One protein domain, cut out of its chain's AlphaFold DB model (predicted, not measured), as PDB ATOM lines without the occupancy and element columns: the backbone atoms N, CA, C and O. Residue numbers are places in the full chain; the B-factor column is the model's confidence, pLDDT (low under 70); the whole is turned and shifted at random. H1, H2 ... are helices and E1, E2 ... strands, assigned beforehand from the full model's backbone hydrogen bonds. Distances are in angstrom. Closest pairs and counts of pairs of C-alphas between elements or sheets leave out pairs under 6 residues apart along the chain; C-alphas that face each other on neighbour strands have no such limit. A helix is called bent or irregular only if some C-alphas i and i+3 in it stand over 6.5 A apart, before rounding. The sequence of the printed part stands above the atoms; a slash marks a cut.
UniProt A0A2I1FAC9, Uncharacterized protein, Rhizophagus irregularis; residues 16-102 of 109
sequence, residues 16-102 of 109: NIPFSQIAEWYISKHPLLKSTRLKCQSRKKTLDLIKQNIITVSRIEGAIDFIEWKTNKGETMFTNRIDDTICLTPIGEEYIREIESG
ATOM      1  N   ASN A  16     -36.966   0.709 -29.533       59.59
ATOM      2  CA  ASN A  16     -35.919   1.652 -29.926       59.59
ATOM      3  C   ASN A  16     -35.586   2.548 -28.731       59.59
ATOM      4  O   ASN A  16     -36.455   3.234 -28.178       59.59
ATOM      5  N   ILE A  17     -34.322   2.530 -28.315       59.72
ATOM      6  CA  ILE A  17     -33.818   3.305 -27.180       59.72
ATOM      7  C   ILE A  17     -32.423   3.828 -27.557       59.72
ATOM      8  O   ILE A  17     -31.660   3.102 -28.188       59.72
ATOM      9  N   PRO A  18     -32.027   5.053 -27.165       63.25
ATOM     10  CA  PRO A  18     -30.666   5.532 -27.408       63.25
ATOM     11  C   PRO A  18     -29.628   4.632 -26.725       63.25
ATOM     12  O   PRO A  18     -29.791   4.339 -25.539       63.25
ATOM     13  N   PHE A  19     -28.521   4.281 -27.399       56.78
ATOM     14  CA  PHE A  19     -27.460   3.378 -26.893       56.78
ATOM     15  C   PHE A  19     -27.062   3.621 -25.433       56.78
ATOM     16  O   PHE A  19     -26.949   2.691 -24.635       56.78
ATOM     17  N   SER A  20     -26.923   4.894 -25.047       56.81
ATOM     18  CA  SER A  20     -26.568   5.282 -23.675       56.81
ATOM     19  C   SER A  20     -27.555   4.821 -22.591       56.81
ATOM     20  O   SER A  20     -27.184   4.817 -21.420       56.81
ATOM     21  N   GLN A  21     -28.775   4.430 -22.969       64.19
ATOM     22  CA  GLN A  21     -29.880   4.073 -22.081       64.19
ATOM     23  C   GLN A  21     -30.475   2.683 -22.351       64.19
ATOM     24  O   GLN A  21     -31.207   2.198 -21.494       64.19
ATOM     25  N   ILE A  22     -30.150   2.004 -23.462       66.06
ATOM     26  CA  ILE A  22     -30.704   0.664 -23.771       66.06
ATOM     27  C   ILE A  22     -30.330  -0.340 -22.684       66.06
ATOM     28  O   ILE A  22     -31.172  -1.052 -22.148       66.06
ATOM     29  N   ALA A  23     -29.052  -0.329 -22.315       62.09
ATOM     30  CA  ALA A  23     -28.507  -1.085 -21.205       62.09
ATOM     31  C   ALA A  23     -29.273  -0.843 -19.899       62.09
ATOM     32  O   ALA A  23     -29.693  -1.781 -19.232       62.09
ATOM     33  N   GLU A  24     -29.452   0.430 -19.538       66.06
ATOM     34  CA  GLU A  24     -30.129   0.842 -18.305       66.06
ATOM     35  C   GLU A  24     -31.590   0.421 -18.303       66.06
ATOM     36  O   GLU A  24     -32.082  -0.091 -17.299       66.06
ATOM     37  N   TRP A  25     -32.264   0.576 -19.440       70.38
ATOM     38  CA  TRP A  25     -33.642   0.164 -19.615       70.38
ATOM     39  C   TRP A  25     -33.794  -1.353 -19.504       70.38
ATOM     40  O   TRP A  25     -34.593  -1.813 -18.687       70.38
ATOM     41  N   TYR A  26     -32.983  -2.125 -20.234       67.62
ATOM     42  CA  TYR A  26     -33.008  -3.586 -20.203       67.62
ATOM     43  C   TYR A  26     -32.739  -4.108 -18.785       67.62
ATOM     44  O   TYR A  26     -33.530  -4.881 -18.247       67.62
ATOM     45  N   ILE A  27     -31.701  -3.583 -18.121       63.00
ATOM     46  CA  ILE A  27     -31.376  -3.871 -16.713       63.00
ATOM     47  C   ILE A  27     -32.546  -3.496 -15.781       63.00
ATOM     48  O   ILE A  27     -32.881  -4.245 -14.871       63.00
ATOM     49  N   SER A  28     -33.211  -2.357 -15.993       64.12
ATOM     50  CA  SER A  28     -34.320  -1.921 -15.128       64.12
ATOM     51  C   SER A  28     -35.596  -2.760 -15.278       64.12
ATOM     52  O   SER A  28     -36.388  -2.868 -14.336       64.12
ATOM     53  N   LYS A  29     -35.822  -3.334 -16.466       67.12
ATOM     54  CA  LYS A  29     -37.030  -4.100 -16.792       67.12
ATOM     55  C   LYS A  29     -36.861  -5.588 -16.533       67.12
ATOM     56  O   LYS A  29     -37.828  -6.226 -16.117       67.12
ATOM     57  N   HIS A  30     -35.657  -6.122 -16.704       63.28
ATOM     58  CA  HIS A  30     -35.401  -7.536 -16.495       63.28
ATOM     59  C   HIS A  30     -35.347  -7.875 -14.988       63.28
ATOM     60  O   HIS A  30     -34.576  -7.250 -14.256       63.28
ATOM     61  N   PRO A  31     -36.129  -8.857 -14.487       56.56
ATOM     62  CA  PRO A  31     -36.139  -9.242 -13.067       56.56
ATOM     63  C   PRO A  31     -34.746  -9.535 -12.489       56.56
ATOM     64  O   PRO A  31     -34.472  -9.159 -11.356       56.56
ATOM     65  N   LEU A  32     -33.865 -10.096 -13.322       54.97
ATOM     66  CA  LEU A  32     -32.446 -10.401 -13.064       54.97
ATOM     67  C   LEU A  32     -31.535  -9.201 -12.748       54.97
ATOM     68  O   LEU A  32     -30.325  -9.342 -12.648       54.97
ATOM     69  N   LEU A  33     -32.038  -7.970 -12.795       55.53
ATOM     70  CA  LEU A  33     -31.160  -6.800 -12.886       55.53
ATOM     71  C   LEU A  33     -31.661  -5.608 -12.046       55.53
ATOM     72  O   LEU A  33     -31.008  -4.560 -11.977       55.53
ATOM     73  N   LYS A  34     -32.769  -5.796 -11.308       58.28
ATOM     74  CA  LYS A  34     -33.461  -4.764 -10.512       58.28
ATOM     75  C   LYS A  34     -32.717  -4.297  -9.252       58.28
ATOM     76  O   LYS A  34     -33.087  -3.270  -8.690       58.28
ATOM     77  N   SER A  35     -31.670  -4.991  -8.802       52.50
ATOM     78  CA  SER A  35     -31.016  -4.732  -7.505       52.50
ATOM     79  C   SER A  35     -29.916  -3.658  -7.513       52.50
ATOM     80  O   SER A  35     -29.306  -3.406  -6.476       52.50
ATOM     81  N   THR A  36     -29.646  -2.969  -8.631       50.84
ATOM     82  CA  THR A  36     -28.499  -2.037  -8.702       50.84
ATOM     83  C   THR A  36     -28.866  -0.573  -8.927       50.84
ATOM     84  O   THR A  36     -29.673  -0.239  -9.785       50.84
ATOM     85  N   ARG A  37     -28.229   0.330  -8.164       49.09
ATOM     86  CA  ARG A  37     -28.267   1.788  -8.375       49.09
ATOM     87  C   ARG A  37     -27.533   2.132  -9.682       49.09
ATOM     88  O   ARG A  37     -26.331   1.893  -9.796       49.09
ATOM     89  N   LEU A  38     -28.245   2.684 -10.667       51.34
ATOM     90  CA  LEU A  38     -27.773   2.791 -12.054       51.34
ATOM     91  C   LEU A  38     -27.381   4.217 -12.456       51.34
ATOM     92  O   LEU A  38     -28.172   5.148 -12.336       51.34
ATOM     93  N   LYS A  39     -26.138   4.336 -12.940       46.12
ATOM     94  CA  LYS A  39     -25.660   5.311 -13.944       46.12
ATOM     95  C   LYS A  39     -24.228   4.991 -14.389       46.12
ATOM     96  O   LYS A  39     -23.903   5.043 -15.564       46.12
ATOM     97  N   CYS A  40     -23.364   4.590 -13.451       49.00
ATOM     98  CA  CYS A  40     -21.975   4.209 -13.761       49.00
ATOM     99  C   CYS A  40     -21.779   2.690 -13.893       49.00
ATOM    100  O   CYS A  40     -20.862   2.236 -14.575       49.00
ATOM    101  N   GLN A  41     -22.632   1.895 -13.238       53.16
ATOM    102  CA  GLN A  41     -22.549   0.434 -13.274       53.16
ATOM    103  C   GLN A  41     -23.189  -0.174 -14.525       53.16
ATOM    104  O   GLN A  41     -22.764  -1.243 -14.940       53.16
ATOM    105  N   SER A  42     -24.150   0.510 -15.154       62.44
ATOM    106  CA  SER A  42     -24.863   0.031 -16.345       62.44
ATOM    107  C   SER A  42     -23.907  -0.294 -17.489       62.44
ATOM    108  O   SER A  42     -23.890  -1.422 -17.965       62.44
ATOM    109  N   ARG A  43     -23.020   0.642 -17.847       62.94
ATOM    110  CA  ARG A  43     -22.032   0.451 -18.925       62.94
ATOM    111  C   ARG A  43     -21.079  -0.716 -18.673       62.94
ATOM    112  O   ARG A  43     -20.839  -1.509 -19.576       62.94
ATOM    113  N   LYS A  44     -20.542  -0.829 -17.450       67.19
ATOM    114  CA  LYS A  44     -19.668  -1.956 -17.079       67.19
ATOM    115  C   LYS A  44     -20.434  -3.278 -17.148       67.19
ATOM    116  O   LYS A  44     -19.955  -4.215 -17.770       67.19
ATOM    117  N   LYS A  45     -21.658  -3.310 -16.616       70.75
ATOM    118  CA  LYS A  45     -22.522  -4.494 -16.631       70.75
ATOM    119  C   LYS A  45     -22.895  -4.939 -18.039       70.75
ATOM    120  O   LYS A  45     -22.837  -6.126 -18.311       70.75
ATOM    121  N   THR A  46     -23.231  -4.026 -18.945       72.50
ATOM    122  CA  THR A  46     -23.531  -4.380 -20.340       72.50
ATOM    123  C   THR A  46     -22.330  -5.003 -21.021       72.50
ATOM    124  O   THR A  46     -22.466  -6.051 -21.640       72.50
ATOM    125  N   LEU A  47     -21.143  -4.413 -20.852       75.69
ATOM    126  CA  LEU A  47     -19.909  -5.009 -21.359       75.69
ATOM    127  C   LEU A  47     -19.664  -6.396 -20.757       75.69
ATOM    128  O   LEU A  47     -19.262  -7.301 -21.478       75.69
ATOM    129  N   ASP A  48     -19.927  -6.582 -19.467       78.62
ATOM    130  CA  ASP A  48     -19.748  -7.875 -18.809       78.62
ATOM    131  C   ASP A  48     -20.782  -8.919 -19.266       78.62
ATOM    132  O   ASP A  48     -20.418 -10.080 -19.435       78.62
ATOM    133  N   LEU A  49     -22.032  -8.529 -19.536       78.25
ATOM    134  CA  LEU A  49     -23.069  -9.407 -20.095       78.25
ATOM    135  C   LEU A  49     -22.770  -9.795 -21.552       78.25
ATOM    136  O   LEU A  49     -22.977 -10.950 -21.923       78.25
ATOM    137  N   ILE A  50     -22.228  -8.868 -22.353       81.94
ATOM    138  CA  ILE A  50     -21.727  -9.156 -23.707       81.94
ATOM    139  C   ILE A  50     -20.542 -10.127 -23.629       81.94
ATOM    140  O   ILE A  50     -20.523 -11.131 -24.333       81.94
ATOM    141  N   LYS A  51     -19.572  -9.883 -22.735       85.88
ATOM    142  CA  LYS A  51     -18.420 -10.783 -22.526       85.88
ATOM    143  C   LYS A  51     -18.835 -12.181 -22.069       85.88
ATOM    144  O   LYS A  51     -18.193 -13.154 -22.443       85.88
ATOM    145  N   GLN A  52     -19.888 -12.279 -21.259       83.50
ATOM    146  CA  GLN A  52     -20.473 -13.552 -20.827       83.50
ATOM    147  C   GLN A  52     -21.366 -14.195 -21.897       83.50
ATOM    148  O   GLN A  52     -21.913 -15.267 -21.657       83.50
ATOM    149  N   ASN A  53     -21.510 -13.559 -23.064       86.44
ATOM    150  CA  ASN A  53     -22.351 -14.003 -24.167       86.44
ATOM    151  C   ASN A  53     -23.823 -14.202 -23.766       86.44
ATOM    152  O   ASN A  53     -24.494 -15.079 -24.299       86.44
ATOM    153  N   ILE A  54     -24.321 -13.417 -22.806       81.44
ATOM    154  CA  ILE A  54     -25.720 -13.456 -22.340       81.44
ATOM    155  C   ILE A  54     -26.600 -12.586 -23.243       81.44
ATOM    156  O   ILE A  54     -27.736 -12.943 -23.545       81.44
ATOM    157  N   ILE A  55     -26.064 -11.454 -23.699       78.94
ATOM    158  CA  ILE A  55     -26.740 -10.536 -24.618       78.94
ATOM    159  C   ILE A  55     -25.836 -10.207 -25.802       78.94
ATOM    160  O   ILE A  55     -24.609 -10.202 -25.679       78.94
ATOM    161  N   THR A  56     -26.451  -9.848 -26.919       82.00
ATOM    162  CA  THR A  56     -25.796  -9.214 -28.064       82.00
ATOM    163  C   THR A  56     -26.386  -7.830 -28.289       82.00
ATOM    164  O   THR A  56     -27.535  -7.560 -27.944       82.00
ATOM    165  N   VAL A  57     -25.571  -6.937 -28.846       76.62
ATOM    166  CA  VAL A  57     -26.013  -5.617 -29.301       76.62
ATOM    167  C   VAL A  57     -25.814  -5.577 -30.804       76.62
ATOM    168  O   VAL A  57     -24.711  -5.832 -31.290       76.62
ATOM    169  N   SER A  58     -26.885  -5.303 -31.532       74.31
ATOM    170  CA  SER A  58     -26.910  -5.267 -32.988       74.31
ATOM    171  C   SER A  58     -27.312  -3.874 -33.432       74.31
ATOM    172  O   SER A  58     -28.324  -3.355 -32.976       74.31
ATOM    173  N   ARG A  59     -26.539  -3.280 -34.340       73.56
ATOM    174  CA  ARG A  59     -26.939  -2.029 -34.978       73.56
ATOM    175  C   ARG A  59     -28.065  -2.313 -35.963       73.56
ATOM    176  O   ARG A  59     -27.947  -3.245 -36.760       73.56
ATOM    177  N   ILE A  60     -29.141  -1.534 -35.905       69.81
ATOM    178  CA  ILE A  60     -30.251  -1.673 -36.851       69.81
ATOM    179  C   ILE A  60     -29.748  -1.276 -38.245       69.81
ATOM    180  O   ILE A  60     -28.992  -0.314 -38.411       69.81
ATOM    181  N   GLU A  61     -30.134  -2.038 -39.265       68.19
ATOM    182  CA  GLU A  61     -29.796  -1.697 -40.644       68.19
ATOM    183  C   GLU A  61     -30.403  -0.333 -41.010       68.19
ATOM    184  O   GLU A  61     -31.580  -0.074 -40.770       68.19
ATOM    185  N   GLY A  62     -29.580   0.571 -41.547       67.62
ATOM    186  CA  GLY A  62     -29.991   1.954 -41.812       67.62
ATOM    187  C   GLY A  62     -29.980   2.879 -40.588       67.62
ATOM    188  O   GLY A  62     -30.412   4.023 -40.709       67.62
ATOM    189  N   ALA A  63     -29.467   2.433 -39.435       67.25
ATOM    190  CA  ALA A  63     -29.311   3.279 -38.253       67.25
ATOM    191  C   ALA A  63     -28.427   4.502 -38.544       67.25
ATOM    192  O   ALA A  63     -27.268   4.380 -38.965       67.25
ATOM    193  N   ILE A  64     -28.970   5.683 -38.259       62.81
ATOM    194  CA  ILE A  64     -28.303   6.973 -38.429       62.81
ATOM    195  C   ILE A  64     -27.862   7.463 -37.052       62.81
ATOM    196  O   ILE A  64     -28.717   7.774 -36.233       62.81
ATOM    197  N   ASP A  65     -26.549   7.588 -36.832       65.12
ATOM    198  CA  ASP A  65     -25.976   8.034 -35.545       65.12
ATOM    199  C   ASP A  65     -26.251   9.518 -35.245       65.12
ATOM    200  O   ASP A  65     -26.123   9.990 -34.111       65.12
ATOM    201  N   PHE A  66     -26.592  10.279 -36.285       71.31
ATOM    202  CA  PHE A  66     -26.649  11.731 -36.265       71.31
ATOM    203  C   PHE A  66     -27.722  12.249 -37.222       71.31
ATOM    204  O   PHE A  66     -27.627  12.060 -38.434       71.31
ATOM    205  N   ILE A  67     -28.731  12.931 -36.684       72.50
ATOM    206  CA  ILE A  67     -29.728  13.639 -37.485       72.50
ATOM    207  C   ILE A  67     -29.484  15.132 -37.337       72.50
ATOM    208  O   ILE A  67     -29.517  15.661 -36.227       72.50
ATOM    209  N   GLU A  68     -29.318  15.801 -38.471       84.44
ATOM    210  CA  GLU A  68     -29.304  17.255 -38.587       84.44
ATOM    211  C   GLU A  68     -30.555  17.729 -39.330       84.44
ATOM    212  O   GLU A  68     -30.963  17.130 -40.327       84.44
ATOM    213  N   TRP A  69     -31.175  18.810 -38.857       85.19
ATOM    214  CA  TRP A  69     -32.283  19.462 -39.550       85.19
ATOM    215  C   TRP A  69     -32.275  20.975 -39.332       85.19
ATOM    216  O   TRP A  69     -31.770  21.481 -38.331       85.19
ATOM    217  N   LYS A  70     -32.881  21.717 -40.266       91.50
ATOM    218  CA  LYS A  70     -33.094  23.163 -40.123       91.50
ATOM    219  C   LYS A  70     -34.461  23.466 -39.526       91.50
ATOM    220  O   LYS A  70     -35.470  22.908 -39.955       91.50
ATOM    221  N   THR A  71     -34.505  24.372 -38.556       88.56
ATOM    222  CA  THR A  71     -35.757  24.890 -38.005       88.56
ATOM    223  C   THR A  71     -36.411  25.865 -38.980       88.56
ATOM    224  O   THR A  71     -35.775  26.412 -39.882       88.56
ATOM    225  N   ASN A  72     -37.693  26.149 -38.760       82.06
ATOM    226  CA  ASN A  72     -38.417  27.201 -39.479       82.06
ATOM    227  C   ASN A  72     -37.829  28.611 -39.266       82.06
ATOM    228  O   ASN A  72     -38.141  29.519 -40.030       82.06
ATOM    229  N   LYS A  73     -36.974  28.793 -38.251       91.06
ATOM    230  CA  LYS A  73     -36.210  30.023 -37.999       91.06
ATOM    231  C   LYS A  73     -34.843  30.035 -38.697       91.06
ATOM    232  O   LYS A  73     -34.108  31.005 -38.565       91.06
ATOM    233  N   GLY A  74     -34.504  28.975 -39.435       89.31
ATOM    234  CA  GLY A  74     -33.235  28.835 -40.149       89.31
ATOM    235  C   GLY A  74     -32.072  28.327 -39.293       89.31
ATOM    236  O   GLY A  74     -30.951  28.254 -39.792       89.31
ATOM    237  N   GLU A  75     -32.318  27.959 -38.035       88.81
ATOM    238  CA  GLU A  75     -31.293  27.418 -37.138       88.81
ATOM    239  C   GLU A  75     -31.023  25.952 -37.485       88.81
ATOM    240  O   GLU A  75     -31.959  25.181 -37.699       88.81
ATOM    241  N   THR A  76     -29.755  25.550 -37.523       87.75
ATOM    242  CA  THR A  76     -29.392  24.136 -37.648       87.75
ATOM    243  C   THR A  76     -29.448  23.485 -36.270       87.75
ATOM    244  O   THR A  76     -28.714  23.872 -35.362       87.75
ATOM    245  N   MET A  77     -30.314  22.487 -36.128       76.69
ATOM    246  CA  MET A  77     -30.411  21.633 -34.952       76.69
ATOM    247  C   MET A  77     -29.872  20.255 -35.296       76.69
ATOM    248  O   MET A  77     -29.998  19.781 -36.424       76.69
ATOM    249  N   PHE A  78     -29.292  19.600 -34.304       78.00
ATOM    250  CA  PHE A  78     -28.824  18.238 -34.443       78.00
ATOM    251  C   PHE A  78     -29.164  17.434 -33.201       78.00
ATOM    252  O   PHE A  78     -29.271  17.966 -32.093       78.00
ATOM    253  N   THR A  79     -29.326  16.133 -33.386       66.38
ATOM    254  CA  THR A  79     -29.431  15.184 -32.287       66.38
ATOM    255  C   THR A  79     -28.773  13.876 -32.679       66.38
ATOM    256  O   THR A  79     -28.824  13.459 -33.838       66.38
ATOM    257  N   ASN A  80     -28.174  13.210 -31.699       61.66
ATOM    258  CA  ASN A  80     -27.699  11.852 -31.898       61.66
ATOM    259  C   ASN A  80     -28.918  10.932 -31.824       61.66
ATOM    260  O   ASN A  80     -29.525  10.791 -30.758       61.66
ATOM    261  N   ARG A  81     -29.296  10.339 -32.954       59.66
ATOM    262  CA  ARG A  81     -30.223   9.209 -32.977       59.66
ATOM    263  C   ARG A  81     -29.366   7.955 -32.912       59.66
ATOM    264  O   ARG A  81     -28.310   7.917 -33.514       59.66
ATOM    265  N   ILE A  82     -29.748   6.974 -32.109       61.56
ATOM    266  CA  ILE A  82     -29.025   5.705 -32.080       61.56
ATOM    267  C   ILE A  82     -30.072   4.611 -32.069       61.56
ATOM    268  O   ILE A  82     -30.861   4.535 -31.129       61.56
ATOM    269  N   ASP A  83     -30.064   3.821 -33.134       62.44
ATOM    270  CA  ASP A  83     -30.990   2.726 -33.384       62.44
ATOM    271  C   ASP A  83     -30.194   1.412 -33.246       62.44
ATOM    272  O   ASP A  83     -29.748   0.821 -34.230       62.44
ATOM    273  N   ASP A  84     -29.952   0.991 -32.001       70.94
ATOM    274  CA  ASP A  84     -29.365  -0.315 -31.681       70.94
ATOM    275  C   ASP A  84     -30.419  -1.202 -31.004       70.94
ATOM    276  O   ASP A  84     -31.264  -0.724 -30.244       70.94
ATOM    277  N   THR A  85     -30.315  -2.512 -31.216       71.25
ATOM    278  CA  THR A  85     -31.164  -3.532 -30.595       71.25
ATOM    279  C   THR A  85     -30.330  -4.386 -29.648       71.25
ATOM    280  O   THR A  85     -29.255  -4.861 -30.014       71.25
ATOM    281  N   ILE A  86     -30.828  -4.615 -28.429       73.12
ATOM    282  CA  ILE A  86     -30.281  -5.643 -27.534       73.12
ATOM    283  C   ILE A  86     -31.116  -6.905 -27.681       73.12
ATOM    284  O   ILE A  86     -32.324  -6.879 -27.452       73.12
ATOM    285  N   CYS A  87     -30.452  -8.012 -27.989       75.75
ATOM    286  CA  CYS A  87     -31.070  -9.326 -28.089       75.75
ATOM    287  C   CYS A  87     -30.483 -10.267 -27.039       75.75
ATOM    288  O   CYS A  87     -29.305 -10.176 -26.679       75.75
ATOM    289  N   LEU A  88     -31.305 -11.196 -26.556       76.56
ATOM    290  CA  LEU A  88     -30.810 -12.340 -25.802       76.56
ATOM    291  C   LEU A  88     -30.120 -13.313 -26.750       76.56
ATOM    292  O   LEU A  88     -30.568 -13.537 -27.873       76.56
ATOM    293  N   THR A  89     -29.029 -13.905 -26.286       82.94
ATOM    294  CA  THR A  89     -28.473 -15.091 -26.940       82.94
ATOM    295  C   THR A  89     -29.228 -16.334 -26.463       82.94
ATOM    296  O   THR A  89     -29.888 -16.280 -25.423       82.94
ATOM    297  N   PRO A  90     -29.066 -17.495 -27.122       88.19
ATOM    298  CA  PRO A  90     -29.594 -18.756 -26.598       88.19
ATOM    299  C   PRO A  90     -29.133 -19.056 -25.161       88.19
ATOM    300  O   PRO A  90     -29.917 -19.538 -24.348       88.19
ATOM    301  N   ILE A  91     -27.887 -18.699 -24.824       86.44
ATOM    302  CA  ILE A  91     -27.344 -18.827 -23.461       86.44
ATOM    303  C   ILE A  91     -28.084 -17.892 -22.501       86.44
ATOM    304  O   ILE A  91     -28.411 -18.284 -21.384       86.44
ATOM    305  N   GLY A  92     -28.354 -16.655 -22.922       81.88
ATOM    306  CA  GLY A  92     -29.125 -15.705 -22.130       81.88
ATOM    307  C   GLY A  92     -30.567 -16.153 -21.907       81.88
ATOM    308  O   GLY A  92     -31.067 -16.048 -20.790       81.88
ATOM    309  N   GLU A  93     -31.226 -16.696 -22.929       83.44
ATOM    310  CA  GLU A  93     -32.579 -17.244 -22.801       83.44
ATOM    311  C   GLU A  93     -32.634 -18.431 -21.837       83.44
ATOM    312  O   GLU A  93     -33.531 -18.503 -20.998       83.44
ATOM    313  N   GLU A  94     -31.691 -19.368 -21.940       84.88
ATOM    314  CA  GLU A  94     -31.595 -20.504 -21.022       84.88
ATOM    315  C   GLU A  94     -31.318 -20.029 -19.593       84.88
ATOM    316  O   GLU A  94     -31.986 -20.461 -18.656       84.88
ATOM    317  N   TYR A  95     -30.414 -19.060 -19.433       80.25
ATOM    318  CA  TYR A  95     -30.117 -18.447 -18.142       80.25
ATOM    319  C   TYR A  95     -31.368 -17.845 -17.490       80.25
ATOM    320  O   TYR A  95     -31.579 -18.008 -16.289       80.25
ATOM    321  N   ILE A  96     -32.226 -17.192 -18.276       77.12
ATOM    322  CA  ILE A  96     -33.503 -16.656 -17.795       77.12
ATOM    323  C   ILE A  96     -34.441 -17.783 -17.374       77.12
ATOM    324  O   ILE A  96     -34.961 -17.743 -16.259       77.12
ATOM    325  N   ARG A  97     -34.603 -18.816 -18.208       81.50
ATOM    326  CA  ARG A  97     -35.453 -19.975 -17.890       81.50
ATOM    327  C   ARG A  97     -35.014 -20.672 -16.601       81.50
ATOM    328  O   ARG A  97     -35.856 -21.059 -15.790       81.50
ATOM    329  N   GLU A  98     -33.710 -20.816 -16.365       79.88
ATOM    330  CA  GLU A  98     -33.168 -21.399 -15.129       79.88
ATOM    331  C   GLU A  98     -33.498 -20.562 -13.884       79.88
ATOM    332  O   GLU A  98     -33.657 -21.107 -12.789       79.88
ATOM    333  N   ILE A  99     -33.617 -19.243 -14.032       75.75
ATOM    334  CA  ILE A  99     -33.917 -18.347 -12.913       75.75
ATOM    335  C   ILE A  99     -35.417 -18.280 -12.655       75.75
ATOM    336  O   ILE A  99     -35.840 -18.360 -11.503       75.75
ATOM    337  N   GLU A 100     -36.231 -18.217 -13.708       76.19
ATOM    338  CA  GLU A 100     -37.693 -18.285 -13.602       76.19
ATOM    339  C   GLU A 100     -38.167 -19.613 -13.001       76.19
ATOM    340  O   GLU A 100     -39.117 -19.640 -12.222       76.19
ATOM    341  N   SER A 101     -37.462 -20.708 -13.297       82.00
ATOM    342  CA  SER A 101     -37.708 -22.022 -12.689       82.00
ATOM    343  C   SER A 101     -37.136 -22.174 -11.274       82.00
ATOM    344  O   SER A 101     -37.344 -23.208 -10.643       82.00
ATOM    345  N   GLY A 102     -36.421 -21.170 -10.753       77.25
ATOM    346  CA  GLY A 102     -35.828 -21.185  -9.411       77.25
ATOM    347  C   GLY A 102     -34.594 -22.082  -9.258       77.25
ATOM    348  O   GLY A 102     -34.047 -22.184  -8.160       77.25
TER     349      GLY A 102
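This is residues 16 to 102 of the 109 residues of an uncharacterized protein of Rhizophagus irregularis (UniProt A0A2I1FAC9). Two antiparallel strand pairs follow each other along a narrow ribbon: E1 with E4 in the body, and the hairpin of E2 and E3 as an arm reaching far out from it. Helices H1 and H2 pack beside the body pair, H1 nearer E4 and H2 nearer E1, and H3 lies at the end away from the arm. The printed part has 87 residues, with three named helices and four named strands in the order H1, H2, E1, E2, E3, E4, H3, in the mixed class of helices and strands. It is loose, with a radius of gyration of the C-alphas of 16.6 A, and the arm makes much of the longest of its spans, 59 by 29 by 20 A.

Find C-alpha 55 at (-26.740, -10.536, -24.618), where E1, residues 55 to 59, begins its 13.4 A. Its partner E4 is residues 84 to 88, 13.5 A. Farther out look for E2, residues 67 to 70, and E3, residues 76 to 79, each 10.4 A long. H1, residues 19 to 29, starts at C-alpha 19, (-27.460, 3.378, -26.893), and runs 15.8 A; it is irregular, with C-alphas 20 and 23 at 7.1 A. H2 is residues 41 to 51, 15.1 A, and H3, residues 90 to 100, runs 15.3 A to C-alpha 100 at (-37.693, -18.285, -13.602).

Begin at E1 and E4, antiparallel at 154 degrees, where N 58 and O 85 are 2.8 A apart, within hydrogen-bond range. The closest C-alphas of H1 and E4 are those of Phe 19 and Asp 84, 6.3 A; for H2 and E1 they are those of Leu 49 and Ile 55, 5.9 A. H1 and H2 touch, about perpendicular at 89 degrees, with the C-alphas of Glu 24 and Ser 42 closest at 5.7 A. For E1 and H3, look at the closest C-alphas, Ile 55 and Gly 92, 6.2 A; H3 touches no helix. Outward, E2 and E3 form an antiparallel hairpin at 157 degrees, with N 69 and O 77 within hydrogen-bond range at 2.9 A; both are apart from H1, H2 and H3. Every O i to N i+4 pair is within hydrogen-bond range in H2 and H3, and 5 of 7 are in H1.

The two C-alphas farthest apart are those of Gly 74 and Gly 102, 58.8 A. The printed part, residues 16 to 102, has no cut. The link from H1 to H2, 11 residues, is long, and that from E1 to E2, 7 residues, is short. In this model the mean pLDDT of the printed part is 71.3; look for values under 70 at residues 16 to 24, 26 to 44, 60 to 65 and 79 to 83.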